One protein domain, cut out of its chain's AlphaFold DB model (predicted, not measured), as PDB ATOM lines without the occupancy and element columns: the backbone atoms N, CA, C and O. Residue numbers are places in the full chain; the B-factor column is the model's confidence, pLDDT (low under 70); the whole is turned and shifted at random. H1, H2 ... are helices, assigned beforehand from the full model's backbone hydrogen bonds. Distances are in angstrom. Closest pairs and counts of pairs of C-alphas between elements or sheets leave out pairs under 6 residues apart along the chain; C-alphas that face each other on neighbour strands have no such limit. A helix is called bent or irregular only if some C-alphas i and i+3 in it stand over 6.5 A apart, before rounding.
ATOM      1  N   TRP A   4     131.077 143.000 175.678       91.88
ATOM      2  CA  TRP A   4     130.480 144.335 175.689       91.88
ATOM      3  C   TRP A   4     131.525 145.455 175.770       91.88
ATOM      4  O   TRP A   4     131.447 146.427 175.024       91.88
ATOM      5  N   ALA A   5     132.543 145.305 176.624       92.56
ATOM      6  CA  ALA A   5     133.635 146.270 176.692       92.56
ATOM      7  C   ALA A   5     134.432 146.320 175.377       92.56
ATOM      8  O   ALA A   5     134.823 147.402 174.946       92.56
ATOM      9  N   TYR A   6     134.619 145.177 174.708       92.38
ATOM     10  CA  TYR A   6     135.272 145.101 173.397       92.38
ATOM     11  C   TYR A   6     134.460 145.742 172.280       92.38
ATOM     12  O   TYR A   6     135.007 146.533 171.518       92.38
ATOM     13  N   PHE A   7     133.150 145.518 172.257       94.62
ATOM     14  CA  PHE A   7     132.252 146.223 171.352       94.62
ATOM     15  C   PHE A   7     132.344 147.746 171.520       94.62
ATOM     16  O   PHE A   7     132.495 148.467 170.538       94.62
ATOM     17  N   LEU A   8     132.297 148.246 172.760       96.25
ATOM     18  CA  LEU A   8     132.415 149.682 173.034       96.25
ATOM     19  C   LEU A   8     133.782 150.239 172.627       96.25
ATOM     20  O   LEU A   8     133.865 151.363 172.135       96.25
ATOM     21  N   TRP A   9     134.845 149.457 172.809       94.75
ATOM     22  CA  TRP A   9     136.175 149.827 172.346       94.75
ATOM     23  C   TRP A   9     136.230 149.915 170.814       94.75
ATOM     24  O   TRP A   9     136.655 150.946 170.300       94.75
ATOM     25  N   LEU A  10     135.711 148.923 170.082       94.50
ATOM     26  CA  LEU A  10     135.619 148.966 168.616       94.50
ATOM     27  C   LEU A  10     134.775 150.144 168.122       94.50
ATOM     28  O   LEU A  10     135.158 150.836 167.182       94.50
ATOM     29  N   PHE A  11     133.639 150.396 168.772       95.44
ATOM     30  CA  PHE A  11     132.778 151.531 168.465       95.44
ATOM     31  C   PHE A  11     133.524 152.855 168.623       95.44
ATOM     32  O   PHE A  11     133.452 153.713 167.745       95.44
ATOM     33  N   ARG A  12     134.273 153.013 169.720       96.38
ATOM     34  CA  ARG A  12     135.097 154.197 169.948       96.38
ATOM     35  C   ARG A  12     136.159 154.355 168.864       96.38
ATOM     36  O   ARG A  12     136.279 155.447 168.334       96.38
ATOM     37  N   GLN A  13     136.864 153.287 168.494       95.56
ATOM     38  CA  GLN A  13     137.868 153.353 167.427       95.56
ATOM     39  C   GLN A  13     137.253 153.735 166.075       95.56
ATOM     40  O   GLN A  13     137.821 154.532 165.333       95.56
ATOM     41  N   ALA A  14     136.058 153.225 165.764       94.88
ATOM     42  CA  ALA A  14     135.338 153.615 164.556       94.88
ATOM     43  C   ALA A  14     134.934 155.100 164.594       94.88
ATOM     44  O   ALA A  14     135.078 155.804 163.595       94.88
ATOM     45  N   ALA A  15     134.474 155.597 165.747       94.69
ATOM     46  CA  ALA A  15     134.150 157.008 165.939       94.69
ATOM     47  C   ALA A  15     135.393 157.909 165.858       94.69
ATOM     48  O   ALA A  15     135.350 158.954 165.209       94.69
ATOM     49  N   ASP A  16     136.507 157.486 166.452       95.31
ATOM     50  CA  ASP A  16     137.790 158.181 166.360       95.31
ATOM     51  C   ASP A  16     138.262 158.222 164.895       95.31
ATOM     52  O   ASP A  16     138.708 159.264 164.427       95.31
ATOM     53  N   GLY A  17     138.053 157.153 164.118       92.12
ATOM     54  CA  GLY A  17     138.291 157.129 162.671       92.12
ATOM     55  C   GLY A  17     137.519 158.206 161.896       92.12
ATOM     56  O   GLY A  17     138.096 158.929 161.077       92.12
ATOM     57  N   LEU A  18     136.232 158.400 162.213       93.75
ATOM     58  CA  LEU A  18     135.427 159.493 161.644       93.75
ATOM     59  C   LEU A  18     136.038 160.871 161.954       93.75
ATOM     60  O   LEU A  18     135.971 161.772 161.113       93.75
ATOM     61  N   LEU A  19     136.627 161.042 163.139       92.75
ATOM     62  CA  LEU A  19     137.284 162.283 163.555       92.75
ATOM     63  C   LEU A  19     138.674 162.450 162.930       92.75
ATOM     64  O   LEU A  19     139.046 163.564 162.580       92.75
ATOM     65  N   TYR A  20     139.433 161.374 162.722       92.69
ATOM     66  CA  TYR A  20     140.713 161.446 162.013       92.69
ATOM     67  C   TYR A  20     140.530 161.918 160.571       92.69
ATOM     68  O   TYR A  20     141.283 162.764 160.090       92.69
ATOM     69  N   MET A  21     139.468 161.460 159.907       93.31
ATOM     70  CA  MET A  21     139.058 161.950 158.588       93.31
ATOM     71  C   MET A  21     138.070 163.122 158.689       93.31
ATOM     72  O   MET A  21     137.109 163.215 157.915       93.31
ATOM     73  N   TRP A  22     138.316 164.048 159.628       91.56
ATOM     74  CA  TRP A  22     137.443 165.196 159.884       91.56
ATOM     75  C   TRP A  22     137.074 166.009 158.636       91.56
ATOM     76  O   TRP A  22     135.923 166.441 158.596       91.56
ATOM     77  N   PRO A  23     137.920 166.217 157.599       95.75
ATOM     78  CA  PRO A  23     137.502 167.023 156.452       95.75
ATOM     79  C   PRO A  23     136.316 166.391 155.711       95.75
ATOM     80  O   PRO A  23     135.377 167.090 155.332       95.75
ATOM     81  N   VAL A  24     136.320 165.060 155.566       94.75
ATOM     82  CA  VAL A  24     135.230 164.303 154.930       94.75
ATOM     83  C   VAL A  24     133.989 164.322 155.818       94.75
ATOM     84  O   VAL A  24     132.896 164.643 155.353       94.75
ATOM     85  N   THR A  25     134.157 164.044 157.113       94.69
ATOM     86  CA  THR A  25     133.056 164.035 158.084       94.69
ATOM     87  C   THR A  25     132.381 165.406 158.186       94.69
ATOM     88  O   THR A  25     131.155 165.496 158.142       94.69
ATOM     89  N   VAL A  26     133.158 166.492 158.236       95.38
ATOM     90  CA  VAL A  26     132.642 167.869 158.238       95.38
ATOM     91  C   VAL A  26     131.917 168.177 156.931       95.38
ATOM     92  O   VAL A  26     130.807 168.699 156.981       95.38
ATOM     93  N   ALA A  27     132.471 167.811 155.772       95.75
ATOM     94  CA  ALA A  27     131.813 168.035 154.484       95.75
ATOM     95  C   ALA A  27     130.446 167.331 154.392       95.75
ATOM     96  O   ALA A  27     129.468 167.934 153.939       95.75
ATOM     97  N   LEU A  28     130.352 166.086 154.870       95.19
ATOM     98  CA  LEU A  28     129.098 165.330 154.930       95.19
ATOM     99  C   LEU A  28     128.082 165.983 155.881       95.19
ATOM    100  O   LEU A  28     126.922 166.176 155.508       95.19
ATOM    101  N   CYS A  29     128.518 166.395 157.074       95.38
ATOM    102  CA  CYS A  29     127.677 167.114 158.032       95.38
ATOM    103  C   CYS A  29     127.174 168.451 157.467       95.38
ATOM    104  O   CYS A  29     125.981 168.742 157.555       95.38
ATOM    105  N   CYS A  30     128.042 169.237 156.824       95.69
ATOM    106  CA  CYS A  30     127.667 170.483 156.160       95.69
ATOM    107  C   CYS A  30     126.655 170.242 155.033       95.69
ATOM    108  O   CYS A  30     125.664 170.968 154.946       95.69
ATOM    109  N   MET A  31     126.851 169.208 154.204       94.25
ATOM    110  CA  MET A  31     125.879 168.814 153.176       94.25
ATOM    111  C   MET A  31     124.507 168.511 153.781       94.25
ATOM    112  O   MET A  31     123.498 169.004 153.272       94.25
ATOM    113  N   LEU A  32     124.460 167.760 154.885       93.50
ATOM    114  CA  LEU A  32     123.211 167.476 155.587       93.50
ATOM    115  C   LEU A  32     122.566 168.758 156.129       93.50
ATOM    116  O   LEU A  32     121.374 168.974 155.909       93.50
ATOM    117  N   SER A  33     123.332 169.638 156.780       93.56
ATOM    118  CA  SER A  33     122.824 170.919 157.288       93.56
ATOM    119  C   SER A  33     122.232 171.778 156.169       93.56
ATOM    120  O   SER A  33     121.110 172.268 156.296       93.56
ATOM    121  N   VAL A  34     122.935 171.914 155.041       92.44
ATOM    122  CA  VAL A  34     122.459 172.665 153.870       92.44
ATOM    123  C   VAL A  34     121.196 172.034 153.287       92.44
ATOM    124  O   VAL A  34     120.245 172.751 152.965       92.44
ATOM    125  N   ALA A  35     121.148 170.704 153.176       90.12
ATOM    126  CA  ALA A  35     119.975 169.994 152.678       90.12
ATOM    127  C   ALA A  35     118.749 170.230 153.575       90.12
ATOM    128  O   ALA A  35     117.669 170.524 153.060       90.12
ATOM    129  N   VAL A  36     118.917 170.166 154.901       88.69
ATOM    130  CA  VAL A  36     117.848 170.412 155.885       88.69
ATOM    131  C   VAL A  36     117.376 171.868 155.847       88.69
ATOM    132  O   VAL A  36     116.173 172.132 155.875       88.69
ATOM    133  N   LEU A  37     118.291 172.834 155.748       89.19
ATOM    134  CA  LEU A  37     117.930 174.250 155.635       89.19
ATOM    135  C   LEU A  37     117.135 174.522 154.349       89.19
ATOM    136  O   LEU A  37     116.089 175.173 154.395       89.19
ATOM    137  N   ARG A  38     117.563 173.952 153.216       84.44
ATOM    138  CA  ARG A  38     116.843 174.049 151.935       84.44
ATOM    139  C   ARG A  38     115.497 173.332 151.936       84.44
ATOM    140  O   ARG A  38     114.587 173.759 151.227       84.44
ATOM    141  N   SER A  39     115.344 172.248 152.694       78.81
ATOM    142  CA  SER A  39     114.056 171.559 152.791       78.81
ATOM    143  C   SER A  39     113.056 172.338 153.643       78.81
ATOM    144  O   SER A  39     111.866 172.268 153.374       78.81
ATOM    145  N   ARG A  40     113.508 173.116 154.639       75.50
ATOM    146  CA  ARG A  40     112.628 173.983 155.444       75.50
ATOM    147  C   ARG A  40     112.026 175.135 154.638       75.50
ATOM    148  O   ARG A  40     110.891 175.512 154.898       75.50
ATOM    149  N   SER A  41     112.756 175.671 153.658       66.12
ATOM    150  CA  SER A  41     112.259 176.760 152.803       66.12
ATOM    151  C   SER A  41     111.259 176.292 151.742       66.12
ATOM    152  O   SER A  41     110.581 177.116 151.135       66.12
ATOM    153  N   LYS A  42     111.173 174.982 151.479       62.53
ATOM    154  CA  LYS A  42     110.219 174.405 150.529       62.53
ATOM    155  C   LYS A  42     109.092 173.734 151.301       62.53
ATOM    156  O   LYS A  42     109.284 172.705 151.938       62.53
ATOM    157  N   ALA A  43     107.888 174.287 151.210       58.56
ATOM    158  CA  ALA A  43     106.702 173.601 151.694       58.56
ATOM    159  C   ALA A  43     106.477 172.340 150.842       58.56
ATOM    160  O   ALA A  43     105.897 172.470 149.766       58.56
ATOM    161  N   LYS A  44     106.961 171.153 151.263       61.53
ATOM    162  CA  LYS A  44     106.295 169.847 151.036       61.53
ATOM    163  C   LYS A  44     107.070 168.587 151.452       61.53
ATOM    164  O   LYS A  44     108.288 168.517 151.386       61.53
ATOM    165  N   ALA A  45     106.223 167.586 151.730       60.03
ATOM    166  CA  ALA A  45     106.390 166.132 151.674       60.03
ATOM    167  C   ALA A  45     107.419 165.498 152.625       60.03
ATOM    168  O   ALA A  45     108.625 165.499 152.398       60.03
ATOM    169  N   ARG A  46     106.894 164.879 153.691       64.88
ATOM    170  CA  ARG A  46     107.629 163.881 154.476       64.88
ATOM    171  C   ARG A  46     107.864 162.637 153.604       64.88
ATOM    172  O   ARG A  46     106.959 162.283 152.846       64.88
ATOM    173  N   PRO A  47     109.015 161.954 153.734       66.56
ATOM    174  CA  PRO A  47     109.236 160.683 153.049       66.56
ATOM    175  C   PRO A  47     108.123 159.681 153.394       66.56
ATOM    176  O   PRO A  47     107.635 159.659 154.531       66.56
ATOM    177  N   ARG A  48     107.715 158.847 152.425       64.94
ATOM    178  CA  ARG A  48     106.778 157.737 152.674       64.94
ATOM    179  C   ARG A  48     107.386 156.808 153.734       64.94
ATOM    180  O   ARG A  48     108.513 156.359 153.576       64.94
ATOM    181  N   GLY A  49     106.661 156.573 154.832       66.94
ATOM    182  CA  GLY A  49     107.164 155.828 156.002       66.94
ATOM    183  C   GLY A  49     107.845 156.685 157.083       66.94
ATOM    184  O   GLY A  49     108.224 156.169 158.130       66.94
ATOM    185  N   GLY A  50     107.950 158.003 156.878       80.50
ATOM    186  CA  GLY A  50     108.504 158.941 157.853       80.50
ATOM    187  C   GLY A  50     110.029 158.885 157.981       80.50
ATOM    188  O   GLY A  50     110.713 158.068 157.372       80.50
ATOM    189  N   TRP A  51     110.579 159.797 158.785       83.50
ATOM    190  CA  TRP A  51     112.028 159.906 158.996       83.50
ATOM    191  C   TRP A  51     112.633 158.702 159.724       83.50
ATOM    192  O   TRP A  51     113.810 158.416 159.540       83.50
ATOM    193  N   TRP A  52     111.827 157.957 160.480       85.88
ATOM    194  CA  TRP A  52     112.263 156.731 161.149       85.88
ATOM    195  C   TRP A  52     112.763 155.677 160.166       85.88
ATOM    196  O   TRP A  52     113.799 155.065 160.408       85.88
ATOM    197  N   LEU A  53     112.090 155.527 159.019       88.12
ATOM    198  CA  LEU A  53     112.507 154.582 157.987       88.12
ATOM    199  C   LEU A  53     113.880 154.944 157.395       88.12
ATOM    200  O   LEU A  53     114.641 154.064 157.023       88.12
ATOM    201  N   GLN A  54     114.225 156.232 157.345       89.31
ATOM    202  CA  GLN A  54     115.519 156.702 156.840       89.31
ATOM    203  C   GLN A  54     116.679 156.426 157.809       89.31
ATOM    204  O   GLN A  54     117.831 156.442 157.388       89.31
ATOM    205  N   LEU A  55     116.376 156.179 159.088       91.38
ATOM    206  CA  LEU A  55     117.354 155.885 160.138       91.38
ATOM    207  C   LEU A  55     117.566 154.383 160.360       91.38
ATOM    208  O   LEU A  55     118.530 154.015 161.025       91.38
ATOM    209  N   THR A  56     116.719 153.509 159.805       91.62
ATOM    210  CA  THR A  56     116.890 152.050 159.934       91.62
ATOM    211  C   THR A  56     118.266 151.545 159.484       91.62
ATOM    212  O   THR A  56     118.773 150.630 160.140       91.62
ATOM    213  N   PRO A  57     118.950 152.144 158.482       93.25
ATOM    214  CA  PRO A  57     120.281 151.685 158.098       93.25
ATOM    215  C   PRO A  57     121.368 151.944 159.154       93.25
ATOM    216  O   PRO A  57     122.437 151.347 159.077       93.25
ATOM    217  N   LEU A  58     121.091 152.732 160.204       93.06
ATOM    218  CA  LEU A  58     121.968 152.859 161.377       93.06
ATOM    219  C   LEU A  58     122.189 151.514 162.096       93.06
ATOM    220  O   LEU A  58     123.206 151.327 162.761       93.06
ATOM    221  N   GLY A  59     121.274 150.553 161.938       93.56
ATOM    222  CA  GLY A  59     121.459 149.199 162.457       93.56
ATOM    223  C   GLY A  59     122.638 148.461 161.815       93.56
ATOM    224  O   GLY A  59     123.242 147.611 162.461       93.56
ATOM    225  N   VAL A  60     123.014 148.809 160.579       95.94
ATOM    226  CA  VAL A  60     124.099 148.147 159.841       95.94
ATOM    227  C   VAL A  60     125.469 148.352 160.493       95.94
ATOM    228  O   VAL A  60     126.088 147.344 160.826       95.94
ATOM    229  N   PRO A  61     125.974 149.582 160.737       96.06
ATOM    230  CA  PRO A  61     127.267 149.756 161.405       96.06
ATOM    231  C   PRO A  61     127.300 149.107 162.799       96.06
ATOM    232  O   PRO A  61     128.317 148.534 163.179       96.06
ATOM    233  N   ILE A  62     126.182 149.120 163.536       96.12
ATOM    234  CA  ILE A  62     126.071 148.450 164.843       96.12
ATOM    235  C   ILE A  62     126.215 146.929 164.687       96.12
ATOM    236  O   ILE A  62     127.003 146.310 165.402       96.12
ATOM    237  N   ALA A  63     125.488 146.326 163.743       96.31
ATOM    238  CA  ALA A  63     125.551 144.894 163.467       96.31
ATOM    239  C   ALA A  63     126.944 144.460 162.986       96.31
ATOM    240  O   ALA A  63     127.457 143.437 163.432       96.31
ATOM    241  N   VAL A  64     127.586 145.263 162.136       96.44
ATOM    242  CA  VAL A  64     128.949 145.016 161.648       96.44
ATOM    243  C   VAL A  64     129.964 145.030 162.796       96.44
ATOM    244  O   VAL A  64     130.758 144.099 162.919       96.44
ATOM    245  N   LEU A  65     129.911 146.018 163.693       95.88
ATOM    246  CA  LEU A  65     130.781 146.051 164.878       95.88
ATOM    247  C   LEU A  65     130.505 144.885 165.839       95.88
ATOM    248  O   LEU A  65     131.430 144.344 166.450       95.88
ATOM    249  N   ALA A  66     129.242 144.466 165.964       94.62
ATOM    250  CA  ALA A  66     128.873 143.298 166.756       94.62
ATOM    251  C   ALA A  66     129.465 142.009 166.163       94.62
ATOM    252  O   ALA A  66     130.016 141.205 166.911       94.62
ATOM    253  N   LEU A  67     129.442 141.841 164.835       92.69
ATOM    254  CA  LEU A  67     130.141 140.743 164.155       92.69
ATOM    255  C   LEU A  67     131.649 140.801 164.425       92.69
ATOM    256  O   LEU A  67     132.223 139.798 164.842       92.69
ATOM    257  N   GLY A  68     132.257 141.985 164.302       90.31
ATOM    258  CA  GLY A  68     133.670 142.206 164.624       90.31
ATOM    259  C   GLY A  68     134.038 141.825 166.059       90.31
ATOM    260  O   GLY A  68     135.125 141.312 166.300       90.31
ATOM    261  N   THR A  69     133.116 142.014 167.005       91.56
ATOM    262  CA  THR A  69     133.272 141.616 168.413       91.56
ATOM    263  C   THR A  69     133.124 140.110 168.615       91.56
ATOM    264  O   THR A  69     133.857 139.509 169.395       91.56
ATOM    265  N   VAL A  70     132.130 139.493 167.970       90.38
ATOM    266  CA  VAL A  70     131.814 138.066 168.143       90.38
ATOM    267  C   VAL A  70     132.890 137.179 167.526       90.38
ATOM    268  O   VAL A  70     133.200 136.140 168.104       90.38
ATOM    269  N   PHE A  71     133.447 137.603 166.392       87.69
ATOM    270  CA  PHE A  71     134.451 136.873 165.619       87.69
ATOM    271  C   PHE A  71     135.851 137.496 165.729       87.69
ATOM    272  O   PHE A  71     136.673 137.316 164.835       87.69
ATOM    273  N   ALA A  72     136.115 138.245 166.804       84.25
ATOM    274  CA  ALA A  72     137.430 138.818 167.063       84.25
ATOM    275  C   ALA A  72     138.492 137.714 167.175       84.25
ATOM    276  O   ALA A  72     138.266 136.688 167.827       84.25
ATOM    277  N   CYS A  73     139.664 137.919 166.574       76.06
ATOM    278  CA  CYS A  73     140.742 136.944 166.682       76.06
ATOM    279  C   CYS A  73     141.431 137.032 168.055       76.06
ATOM    280  O   CYS A  73     142.242 137.922 168.297       76.06
ATOM    281  N   GLU A  74     141.141 136.093 168.960       62.31
ATOM    282  CA  GLU A  74     141.709 136.087 170.321       62.31
ATOM    283  C   GLU A  74     143.146 135.527 170.397       62.31
ATOM    284  O   GLU A  74     143.884 135.868 171.315       62.31
ATOM    285  N   ASN A  75     143.563 134.695 169.430       54.31
ATOM    286  CA  ASN A  75     144.841 133.957 169.446       54.31
ATOM    287  C   ASN A  75     145.681 134.158 168.168       54.31
ATOM    288  O   ASN A  75     146.386 133.249 167.722       54.31
ATOM    289  N   CYS A  76     145.586 135.328 167.540       58.12
ATOM    290  CA  CYS A  76     146.411 135.657 166.381       58.12
ATOM    291  C   CYS A  76     147.862 135.905 166.830       58.12
ATOM    292  O   CYS A  76     148.137 136.860 167.556       58.12
ATOM    293  N   SER A  77     148.797 135.035 166.427       48.00
ATOM    294  CA  SER A  77     150.225 135.324 166.589       48.00
ATOM    295  C   SER A  77     150.634 136.354 165.524       48.00
ATOM    296  O   SER A  77     150.250 136.201 164.361       48.00
ATOM    297  N   PRO A  78     151.448 137.367 165.870       48.62
ATOM    298  CA  PRO A  78     151.937 138.358 164.909       48.62
ATOM    299  C   PRO A  78     152.852 137.760 163.822       48.62
ATOM    300  O   PRO A  78     153.231 138.457 162.888       48.62
ATOM    301  N   SER A  79     153.219 136.475 163.926       48.62
ATOM    302  CA  SER A  79     154.110 135.773 162.994       48.62
ATOM    303  C   SER A  79     153.404 134.802 162.041       48.62
ATOM    304  O   SER A  79     154.045 134.298 161.118       48.62
ATOM    305  N   SER A  80     152.104 134.533 162.211       47.03
ATOM    306  CA  SER A  80     151.350 133.707 161.265       47.03
ATOM    307  C   SER A  80     150.661 134.587 160.224       47.03
ATOM    308  O   SER A  80     149.632 135.197 160.510       47.03
ATOM    309  N   LEU A  81     151.228 134.631 159.016       44.28
ATOM    310  CA  LEU A  81     150.595 135.182 157.815       44.28
ATOM    311  C   LEU A  81     149.111 134.766 157.722       44.28
ATOM    312  O   LEU A  81     148.802 133.586 157.580       44.28
ATOM    313  N   GLY A  82     148.213 135.752 157.774       49.62
ATOM    314  CA  GLY A  82     146.860 135.687 157.214       49.62
ATOM    315  C   GLY A  82     145.857 134.753 157.900       49.62
ATOM    316  O   GLY A  82     145.445 133.754 157.314       49.62
ATOM    317  N   GLN A  83     145.342 135.117 159.080       47.00
ATOM    318  CA  GLN A  83     144.138 134.474 159.643       47.00
ATOM    319  C   GLN A  83     142.807 135.140 159.260       47.00
ATOM    320  O   GLN A  83     141.758 134.637 159.657       47.00
ATOM    321  N   GLY A  84     142.802 136.134 158.359       48.91
ATOM    322  CA  GLY A  84     141.576 136.563 157.658       48.91
ATOM    323  C   GLY A  84     140.827 135.409 156.958       48.91
ATOM    324  O   GLY A  84     139.637 135.509 156.677       48.91
ATOM    325  N   VAL A  85     141.497 134.267 156.755       51.88
ATOM    326  CA  VAL A  85     140.949 133.016 156.207       51.88
ATOM    327  C   VAL A  85     140.058 132.250 157.210       51.88
ATOM    328  O   VAL A  85     139.194 131.480 156.793       51.88
ATOM    329  N   ARG A  86     140.200 132.437 158.531       58.06
ATOM    330  CA  ARG A  86     139.460 131.629 159.531       58.06
ATOM    331  C   ARG A  86     137.985 132.005 159.684       58.06
ATOM    332  O   ARG A  86     137.187 131.149 160.062       58.06
ATOM    333  N   HIS A  87     137.608 133.236 159.346       71.19
ATOM    334  CA  HIS A  87     136.231 133.728 159.466       71.19
ATOM    335  C   HIS A  87     135.706 134.336 158.156       71.19
ATOM    336  O   HIS A  87     134.970 135.320 158.174       71.19
ATOM    337  N   ILE A  88     136.031 133.716 157.010       78.94
ATOM    338  CA  ILE A  88     135.561 134.126 155.668       78.94
ATOM    339  C   ILE A  88     134.042 134.358 155.638       78.94
ATOM    340  O   ILE A  88     133.575 135.350 155.088       78.94
ATOM    341  N   TRP A  89     133.264 133.489 156.288       82.44
ATOM    342  CA  TRP A  89     131.809 133.640 156.370       82.44
ATOM    343  C   TRP A  89     131.364 134.914 157.098       82.44
ATOM    344  O   TRP A  89     130.371 135.517 156.703       82.44
ATOM    345  N   ALA A  90     132.088 135.343 158.138       84.94
ATOM    346  CA  ALA A  90     131.787 136.580 158.856       84.94
ATOM    347  C   ALA A  90     132.143 137.814 158.014       84.94
ATOM    348  O   ALA A  90     131.372 138.772 157.984       84.94
ATOM    349  N   MET A  91     133.246 137.757 157.261       84.94
ATOM    350  CA  MET A  91     133.608 138.797 156.290       84.94
ATOM    351  C   MET A  91     132.547 138.914 155.188       84.94
ATOM    352  O   MET A  91     132.037 140.002 154.944       84.94
ATOM    353  N   HIS A  92     132.098 137.790 154.621       90.12
ATOM    354  CA  HIS A  92     130.995 137.785 153.657       90.12
ATOM    355  C   HIS A  92     129.669 138.264 154.253       90.12
ATOM    356  O   HIS A  92     128.887 138.912 153.561       90.12
ATOM    357  N   ALA A  93     129.397 137.990 155.531       91.69
ATOM    358  CA  ALA A  93     128.223 138.543 156.200       91.69
ATOM    359  C   ALA A  93     128.292 140.077 156.279       91.69
ATOM    360  O   ALA A  93     127.283 140.744 156.045       91.69
ATOM    361  N   VAL A  94     129.473 140.646 156.547       92.62
ATOM    362  CA  VAL A  94     129.694 142.098 156.475       92.62
ATOM    363  C   VAL A  94     129.505 142.612 155.045       92.62
ATOM    364  O   VAL A  94     128.786 143.594 154.868       92.62
ATOM    365  N   ASP A  95     130.050 141.937 154.030       92.25
ATOM    366  CA  ASP A  95     129.859 142.313 152.619       92.25
ATOM    367  C   ASP A  95     128.370 142.356 152.246       92.25
ATOM    368  O   ASP A  95     127.887 143.333 151.673       92.25
ATOM    369  N   VAL A  96     127.610 141.325 152.625       95.31
ATOM    370  CA  VAL A  96     126.163 141.241 152.383       95.31
ATOM    371  C   VAL A  96     125.422 142.377 153.087       95.31
ATOM    372  O   VAL A  96     124.566 143.017 152.475       95.31
ATOM    373  N   LEU A  97     125.762 142.676 154.344       95.44
ATOM    374  CA  LEU A  97     125.178 143.800 155.079       95.44
ATOM    375  C   LEU A  97     125.471 145.143 154.399       95.44
ATOM    376  O   LEU A  97     124.579 145.989 154.319       95.44
ATOM    377  N   LEU A  98     126.682 145.335 153.874       94.06
ATOM    378  CA  LEU A  98     127.054 146.539 153.131       94.06
ATOM    379  C   LEU A  98     126.309 146.650 151.800       94.06
ATOM    380  O   LEU A  98     125.825 147.731 151.467       94.06
ATOM    381  N   VAL A  99     126.156 145.549 151.061       96.00
ATOM    382  CA  VAL A  99     125.374 145.517 149.815       96.00
ATOM    383  C   VAL A  99     123.906 145.842 150.089       96.00
ATOM    384  O   VAL A  99     123.316 146.660 149.379       96.00
ATOM    385  N   ILE A 100     123.314 145.262 151.138       95.50
ATOM    386  CA  ILE A 100     121.945 145.574 151.575       95.50
ATOM    387  C   ILE A 100     121.827 147.044 151.989       95.50
ATOM    388  O   ILE A 100     120.860 147.701 151.612       95.50
ATOM    389  N   HIS A 101     122.804 147.592 152.717       96.31
ATOM    390  CA  HIS A 101     122.805 149.007 153.087       96.31
ATOM    391  C   HIS A 101     122.868 149.899 151.848       96.31
ATOM    392  O   HIS A 101     122.050 150.800 151.707       96.31
ATOM    393  N   LEU A 102     123.785 149.634 150.917       95.81
ATOM    394  CA  LEU A 102     123.953 150.439 149.711       95.81
ATOM    395  C   LEU A 102     122.692 150.417 148.836       95.81
ATOM    396  O   LEU A 102     122.174 151.465 148.452       95.81
ATOM    397  N   THR A 103     122.168 149.226 148.549       95.88
ATOM    398  CA  THR A 103     120.949 149.063 147.743       95.88
ATOM    399  C   THR A 103     119.719 149.633 148.453       95.88
ATOM    400  O   THR A 103     118.924 150.352 147.842       95.88
ATOM    401  N   GLY A 104     119.598 149.396 149.759       94.81
ATOM    402  CA  GLY A 104     118.549 149.950 150.607       94.81
ATOM    403  C   GLY A 104     118.595 151.475 150.669       94.81
ATOM    404  O   GLY A 104     117.558 152.115 150.528       94.81
ATOM    405  N   ALA A 105     119.781 152.075 150.785       94.75
ATOM    406  CA  ALA A 105     119.983 153.520 150.772       94.75
ATOM    407  C   ALA A 105     119.473 154.145 149.468       94.75
ATOM    408  O   ALA A 105     118.730 155.126 149.509       94.75
ATOM    409  N   VAL A 106     119.793 153.550 148.313       94.00
ATOM    410  CA  VAL A 106     119.263 153.998 147.013       94.00
ATOM    411  C   VAL A 106     117.734 153.927 147.000       94.00
ATOM    412  O   VAL A 106     117.076 154.909 146.648       94.00
ATOM    413  N   GLY A 107     117.154 152.807 147.444       92.88
ATOM    414  CA  GLY A 107     115.703 152.644 147.546       92.88
ATOM    415  C   GLY A 107     115.046 153.685 148.460       92.88
ATOM    416  O   GLY A 107     114.067 154.326 148.076       92.88
ATOM    417  N   LEU A 108     115.619 153.927 149.640       92.50
ATOM    418  CA  LEU A 108     115.133 154.911 150.607       92.50
ATOM    419  C   LEU A 108     115.190 156.342 150.065       92.50
ATOM    420  O   LEU A 108     114.265 157.118 150.319       92.50
ATOM    421  N   VAL A 109     116.221 156.689 149.292       93.00
ATOM    422  CA  VAL A 109     116.316 157.992 148.616       93.00
ATOM    423  C   VAL A 109     115.247 158.125 147.535       93.00
ATOM    424  O   VAL A 109     114.617 159.179 147.426       93.00
ATOM    425  N   MET A 110     114.988 157.068 146.759       90.44
ATOM    426  CA  MET A 110     113.934 157.076 145.737       90.44
ATOM    427  C   MET A 110     112.537 157.252 146.347       90.44
ATOM    428  O   MET A 110     111.742 158.032 145.821       90.44
ATOM    429  N   LEU A 111     112.268 156.615 147.493       88.50
ATOM    430  CA  LEU A 111     111.000 156.722 148.231       88.50
ATOM    431  C   LEU A 111     110.802 158.076 148.939       88.50
ATOM    432  O   LEU A 111     109.681 158.417 149.330       88.50
ATOM    433  N   ALA A 112     111.863 158.869 149.102       85.69
ATOM    434  CA  ALA A 112     111.836 160.187 149.729       85.69
ATOM    435  C   ALA A 112     111.500 161.312 148.730       85.69
ATOM    436  O   ALA A 112     112.192 162.333 148.662       85.69
ATOM    437  N   GLU A 113     110.440 161.149 147.937       79.12
ATOM    438  CA  GLU A 113     109.987 162.175 146.991       79.12
ATOM    439  C   GLU A 113     109.697 163.504 147.713       79.12
ATOM    440  O   GLU A 113     108.951 163.557 148.687       79.12
ATOM    441  N   GLY A 114     110.349 164.586 147.272       78.19
ATOM    442  CA  GLY A 114     110.299 165.905 147.923       78.19
ATOM    443  C   GLY A 114     111.380 166.158 148.986       78.19
ATOM    444  O   GLY A 114     111.746 167.309 149.208       78.19
ATOM    445  N   ALA A 115     111.981 165.106 149.552       85.06
ATOM    446  CA  ALA A 115     113.053 165.187 150.553       85.06
ATOM    447  C   ALA A 115     114.360 164.494 150.113       85.06
ATOM    448  O   ALA A 115     115.244 164.253 150.938       85.06
ATOM    449  N   ARG A 116     114.507 164.201 148.811       88.56
ATOM    450  CA  ARG A 116     115.621 163.419 148.241       88.56
ATOM    451  C   ARG A 116     117.003 163.923 148.646       88.56
ATOM    452  O   ARG A 116     117.836 163.108 148.997       88.56
ATOM    453  N   LEU A 117     117.223 165.241 148.653       89.81
ATOM    454  CA  LEU A 117     118.515 165.834 149.034       89.81
ATOM    455  C   LEU A 117     118.883 165.571 150.501       89.81
ATOM    456  O   LEU A 117     120.038 165.310 150.819       89.81
ATOM    457  N   VAL A 118     117.901 165.651 151.403       91.44
ATOM    458  CA  VAL A 118     118.120 165.380 152.830       91.44
ATOM    459  C   VAL A 118     118.341 163.890 153.040       91.44
ATOM    460  O   VAL A 118     119.268 163.502 153.742       91.44
ATOM    461  N   SER A 119     117.519 163.060 152.393       92.56
ATOM    462  CA  SER A 119     117.669 161.608 152.426       92.56
ATOM    463  C   SER A 119     119.036 161.179 151.885       92.56
ATOM    464  O   SER A 119     119.735 160.439 152.564       92.56
ATOM    465  N   SER A 120     119.490 161.711 150.746       94.25
ATOM    466  CA  SER A 120     120.792 161.362 150.169       94.25
ATOM    467  C   SER A 120     121.957 161.779 151.062       94.25
ATOM    468  O   SER A 120     122.888 161.001 151.241       94.25
ATOM    469  N   ALA A 121     121.903 162.977 151.656       94.62
ATOM    470  CA  ALA A 121     122.934 163.433 152.585       94.62
ATOM    471  C   ALA A 121     122.982 162.569 153.857       94.62
ATOM    472  O   ALA A 121     124.061 162.210 154.321       94.62
ATOM    473  N   LEU A 122     121.817 162.187 154.389       95.25
ATOM    474  CA  LEU A 122     121.725 161.287 155.534       95.25
ATOM    475  C   LEU A 122     122.284 159.897 155.204       95.25
ATOM    476  O   LEU A 122     123.112 159.390 155.955       95.25
ATOM    477  N   GLN A 123     121.880 159.301 154.077       95.94
ATOM    478  CA  GLN A 123     122.383 157.989 153.660       95.94
ATOM    479  C   GLN A 123     123.898 158.012 153.408       95.94
ATOM    480  O   GLN A 123     124.582 157.058 153.760       95.94
ATOM    481  N   ALA A 124     124.451 159.109 152.881       96.50
ATOM    482  CA  ALA A 124     125.898 159.261 152.723       96.50
ATOM    483  C   ALA A 124     126.643 159.234 154.070       96.50
ATOM    484  O   ALA A 124     127.678 158.582 154.183       96.50
ATOM    485  N   ILE A 125     126.102 159.882 155.109       96.25
ATOM    486  CA  ILE A 125     126.659 159.823 156.471       96.25
ATOM    487  C   ILE A 125     126.561 158.403 157.038       96.25
ATOM    488  O   ILE A 125     127.528 157.906 157.606       96.25
ATOM    489  N   LEU A 126     125.419 157.729 156.875       96.56
ATOM    490  CA  LEU A 126     125.245 156.361 157.373       96.56
ATOM    491  C   LEU A 126     126.195 155.376 156.682       96.56
ATOM    492  O   LEU A 126     126.796 154.540 157.355       96.56
ATOM    493  N   LEU A 127     126.395 155.510 155.369       96.12
ATOM    494  CA  LEU A 127     127.384 154.737 154.617       96.12
ATOM    495  C   LEU A 127     128.812 155.037 155.082       96.12
ATOM    496  O   LEU A 127     129.611 154.112 155.207       96.12
ATOM    497  N   TRP A 128     129.125 156.295 155.401       97.00
ATOM    498  CA  TRP A 128     130.418 156.674 155.974       97.00
ATOM    499  C   TRP A 128     130.656 156.033 157.349       97.00
ATOM    500  O   TRP A 128     131.736 155.502 157.610       97.00
ATOM    501  N   CYS A 129     129.630 155.976 158.200       96.75
ATOM    502  CA  CYS A 129     129.688 155.229 159.458       96.75
ATOM    503  C   CYS A 129     129.870 153.722 159.225       96.75
ATOM    504  O   CYS A 129     130.664 153.087 159.917       96.75
ATOM    505  N   SER A 130     129.161 153.138 158.253       96.75
ATOM    506  CA  SER A 130     129.324 151.727 157.886       96.75
ATOM    507  C   SER A 130     130.717 151.412 157.363       96.75
ATOM    508  O   SER A 130     131.247 150.366 157.712       96.75
ATOM    509  N   PHE A 131     131.326 152.310 156.592       95.62
ATOM    510  CA  PHE A 131     132.699 152.151 156.123       95.62
ATOM    511  C   PHE A 131     133.674 151.981 157.295       95.62
ATOM    512  O   PHE A 131     134.400 150.989 157.348       95.62
ATOM    513  N   TRP A 132     133.636 152.887 158.276       96.31
ATOM    514  CA  TRP A 132     134.499 152.792 159.457       96.31
ATOM    515  C   TRP A 132     134.183 151.578 160.324       96.31
ATOM    516  O   TRP A 132     135.097 150.881 160.757       96.31
ATOM    517  N   ALA A 133     132.902 151.277 160.535       96.38
ATOM    518  CA  ALA A 133     132.493 150.073 161.249       96.38
ATOM    519  C   ALA A 133     133.062 148.804 160.597       96.38
ATOM    520  O   ALA A 133     133.614 147.959 161.297       96.38
ATOM    521  N   SER A 134     132.977 148.688 159.269       94.38
ATOM    522  CA  SER A 134     133.508 147.549 158.518       94.38
ATOM    523  C   SER A 134     135.025 147.486 158.537       94.38
ATOM    524  O   SER A 134     135.568 146.395 158.667       94.38
ATOM    525  N   PHE A 135     135.713 148.625 158.464       93.31
ATOM    526  CA  PHE A 135     137.169 148.672 158.571       93.31
ATOM    527  C   PHE A 135     137.645 148.149 159.936       93.31
ATOM    528  O   PHE A 135     138.471 147.240 159.997       93.31
ATOM    529  N   LEU A 136     137.054 148.639 161.033       93.69
ATOM    530  CA  LEU A 136     137.402 148.198 162.390       93.69
ATOM    531  C   LEU A 136     136.992 146.750 162.657       93.69
ATOM    532  O   LEU A 136     137.748 145.993 163.265       93.69
ATOM    533  N   ALA A 137     135.808 146.346 162.198       92.12
ATOM    534  CA  ALA A 137     135.365 144.964 162.302       92.12
ATOM    535  C   ALA A 137     136.277 144.029 161.493       92.12
ATOM    536  O   ALA A 137     136.595 142.944 161.968       92.12
ATOM    537  N   GLY A 138     136.745 144.467 160.321       89.56
ATOM    538  CA  GLY A 138     137.717 143.762 159.492       89.56
ATOM    539  C   GLY A 138     139.038 143.531 160.220       89.56
ATOM    540  O   GLY A 138     139.439 142.380 160.345       89.56
ATOM    541  N   MET A 139     139.655 144.585 160.771       88.12
ATOM    542  CA  MET A 139     140.892 144.478 161.571       88.12
ATOM    543  C   MET A 139     140.708 143.589 162.810       88.12
ATOM    544  O   MET A 139     141.562 142.771 163.142       88.12
ATOM    545  N   SER A 140     139.545 143.681 163.461       88.88
ATOM    546  CA  SER A 140     139.190 142.827 164.598       88.88
ATOM    547  C   SER A 140     139.097 141.343 164.229       88.88
ATOM    548  O   SER A 140     139.639 140.485 164.930       88.88
ATOM    549  N   MET A 141     138.421 141.028 163.121       86.94
ATOM    550  CA  MET A 141     138.228 139.654 162.651       86.94
ATOM    551  C   MET A 141     139.503 139.053 162.054       86.94
ATOM    552  O   MET A 141     139.752 137.860 162.226       86.94
ATOM    553  N   SER A 142     140.314 139.855 161.359       81.62
ATOM    554  CA  SER A 142     141.589 139.410 160.788       81.62
ATOM    555  C   SER A 142     142.704 139.315 161.830       81.62
ATOM    556  O   SER A 142     143.650 138.555 161.623       81.62
ATOM    557  N   GLY A 143     142.597 140.071 162.928       75.88
ATOM    558  CA  GLY A 143     143.674 140.273 163.897       75.88
ATOM    559  C   GLY A 143     144.800 141.176 163.380       75.88
ATOM    560  O   GLY A 143     145.816 141.307 164.059       75.88
TER     561      GLY A 143
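Overview. This is residues 4 to 143 of the 146 residues of an uncharacterized protein of Acidobacteria bacterium (UniProt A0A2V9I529). Three long helices, H3, H4 and H5, lie side by side as an up-and-down bundle whose centres make a triangle, and the first two helices, H1 and H2, form an L that packs on H5: H2 runs along the part of H5 near its start, while H1 crosses H5 and the later part of H3 steeply. H5 is in the middle of the whole, touching the other four helices, and a long loop, residues 71 to 87, makes a turn at one end of the bundle. The printed part has 140 residues with five named helices, in the order H1, H2, H3, H4, H5, and no named strand; the class is all helix. It is a rod spanning 61 by 28 by 24 A, only just loose and close to compact, with a radius of gyration of the C-alphas of 17.4 A.

Arrangement. H1, residues 4 to 20, is joined by a tight link of one residue to H2, residues 22 to 40. The two are close but not clearly touching, about perpendicular at 84 degrees; their closest C-alphas, those of Leu 18 and Thr 25, are 6.2 A apart. H5, residues 116 to 142, is the hub. H1 touches H5 at a steep tilt of 57 degrees, opposite ways, and here H5 touches with residues 129 to 137 alone; the closest C-alphas, of Ala 14 and Trp 132, are 5.2 A apart. H2 touches H5 at a shallow tilt of 27 degrees, opposite ways, and here H5 touches with residues 117 to 125 alone; the closest C-alphas, of Ala 35 and Val 118, are 5.0 A apart. H3, residues 50 to 70, touches H1 at a steep tilt of 64 degrees, opposite ways, through residues 65 to 69 of H3 and 6 to 11 of H1 alone; the closest C-alphas, of Phe 7 and Thr 69, are 5.6 A apart. H3 touches H5 with 31 pairs of C-alphas within 8 A, at a shallow tilt of 7 degrees and the same way; the C-alphas of Gly 68 and Ala 137 come closest, at 4.0 A. H4, residues 88 to 111, forms a helical hairpin with H3 at 9 degrees, where the closest C-alphas, of Val 64 and Val 94, are 6.0 A apart. H4 forms another hairpin with H5 at 4 degrees, where those of Val 109 and Ser 119 are 5.4 A apart. H4 is apart from both H1 and H2, and H2 is apart from H3. In H1, H2, H4 and H5 every O i to N i+4 pair is within hydrogen-bond range; in H3 10 of 17 are.

Along the chain. H1 begins at C-alpha 4 (130.480, 144.335, 175.689) and is 24.2 A long from first to last C-alpha; H2 is 26.7 A long. H3 begins at C-alpha 50 (108.504, 158.941, 157.853) and is 32.9 A long. H3 is irregular, with C-alphas 54 and 57 7.0 A apart, and has a kink of 26 degrees near residue 58. H4 is 34.2 A long. H5, the longest helix with 27 residues, is 37.5 A long and ends at C-alpha 142 (141.589, 139.410, 160.788).

Size, cuts and confidence. The two C-alphas farthest apart, those of Ala 43 and Ser 79, are 61.7 A from each other. The printed part has no cut. The link from H3 to H4, 17 residues, is long; H2 to H3, 9 residues, is short, and H4 to H5, 4 residues, is tight. The mean pLDDT of the printed part is 86.0, and residues 41 to 49 and 74 to 86 are under 70.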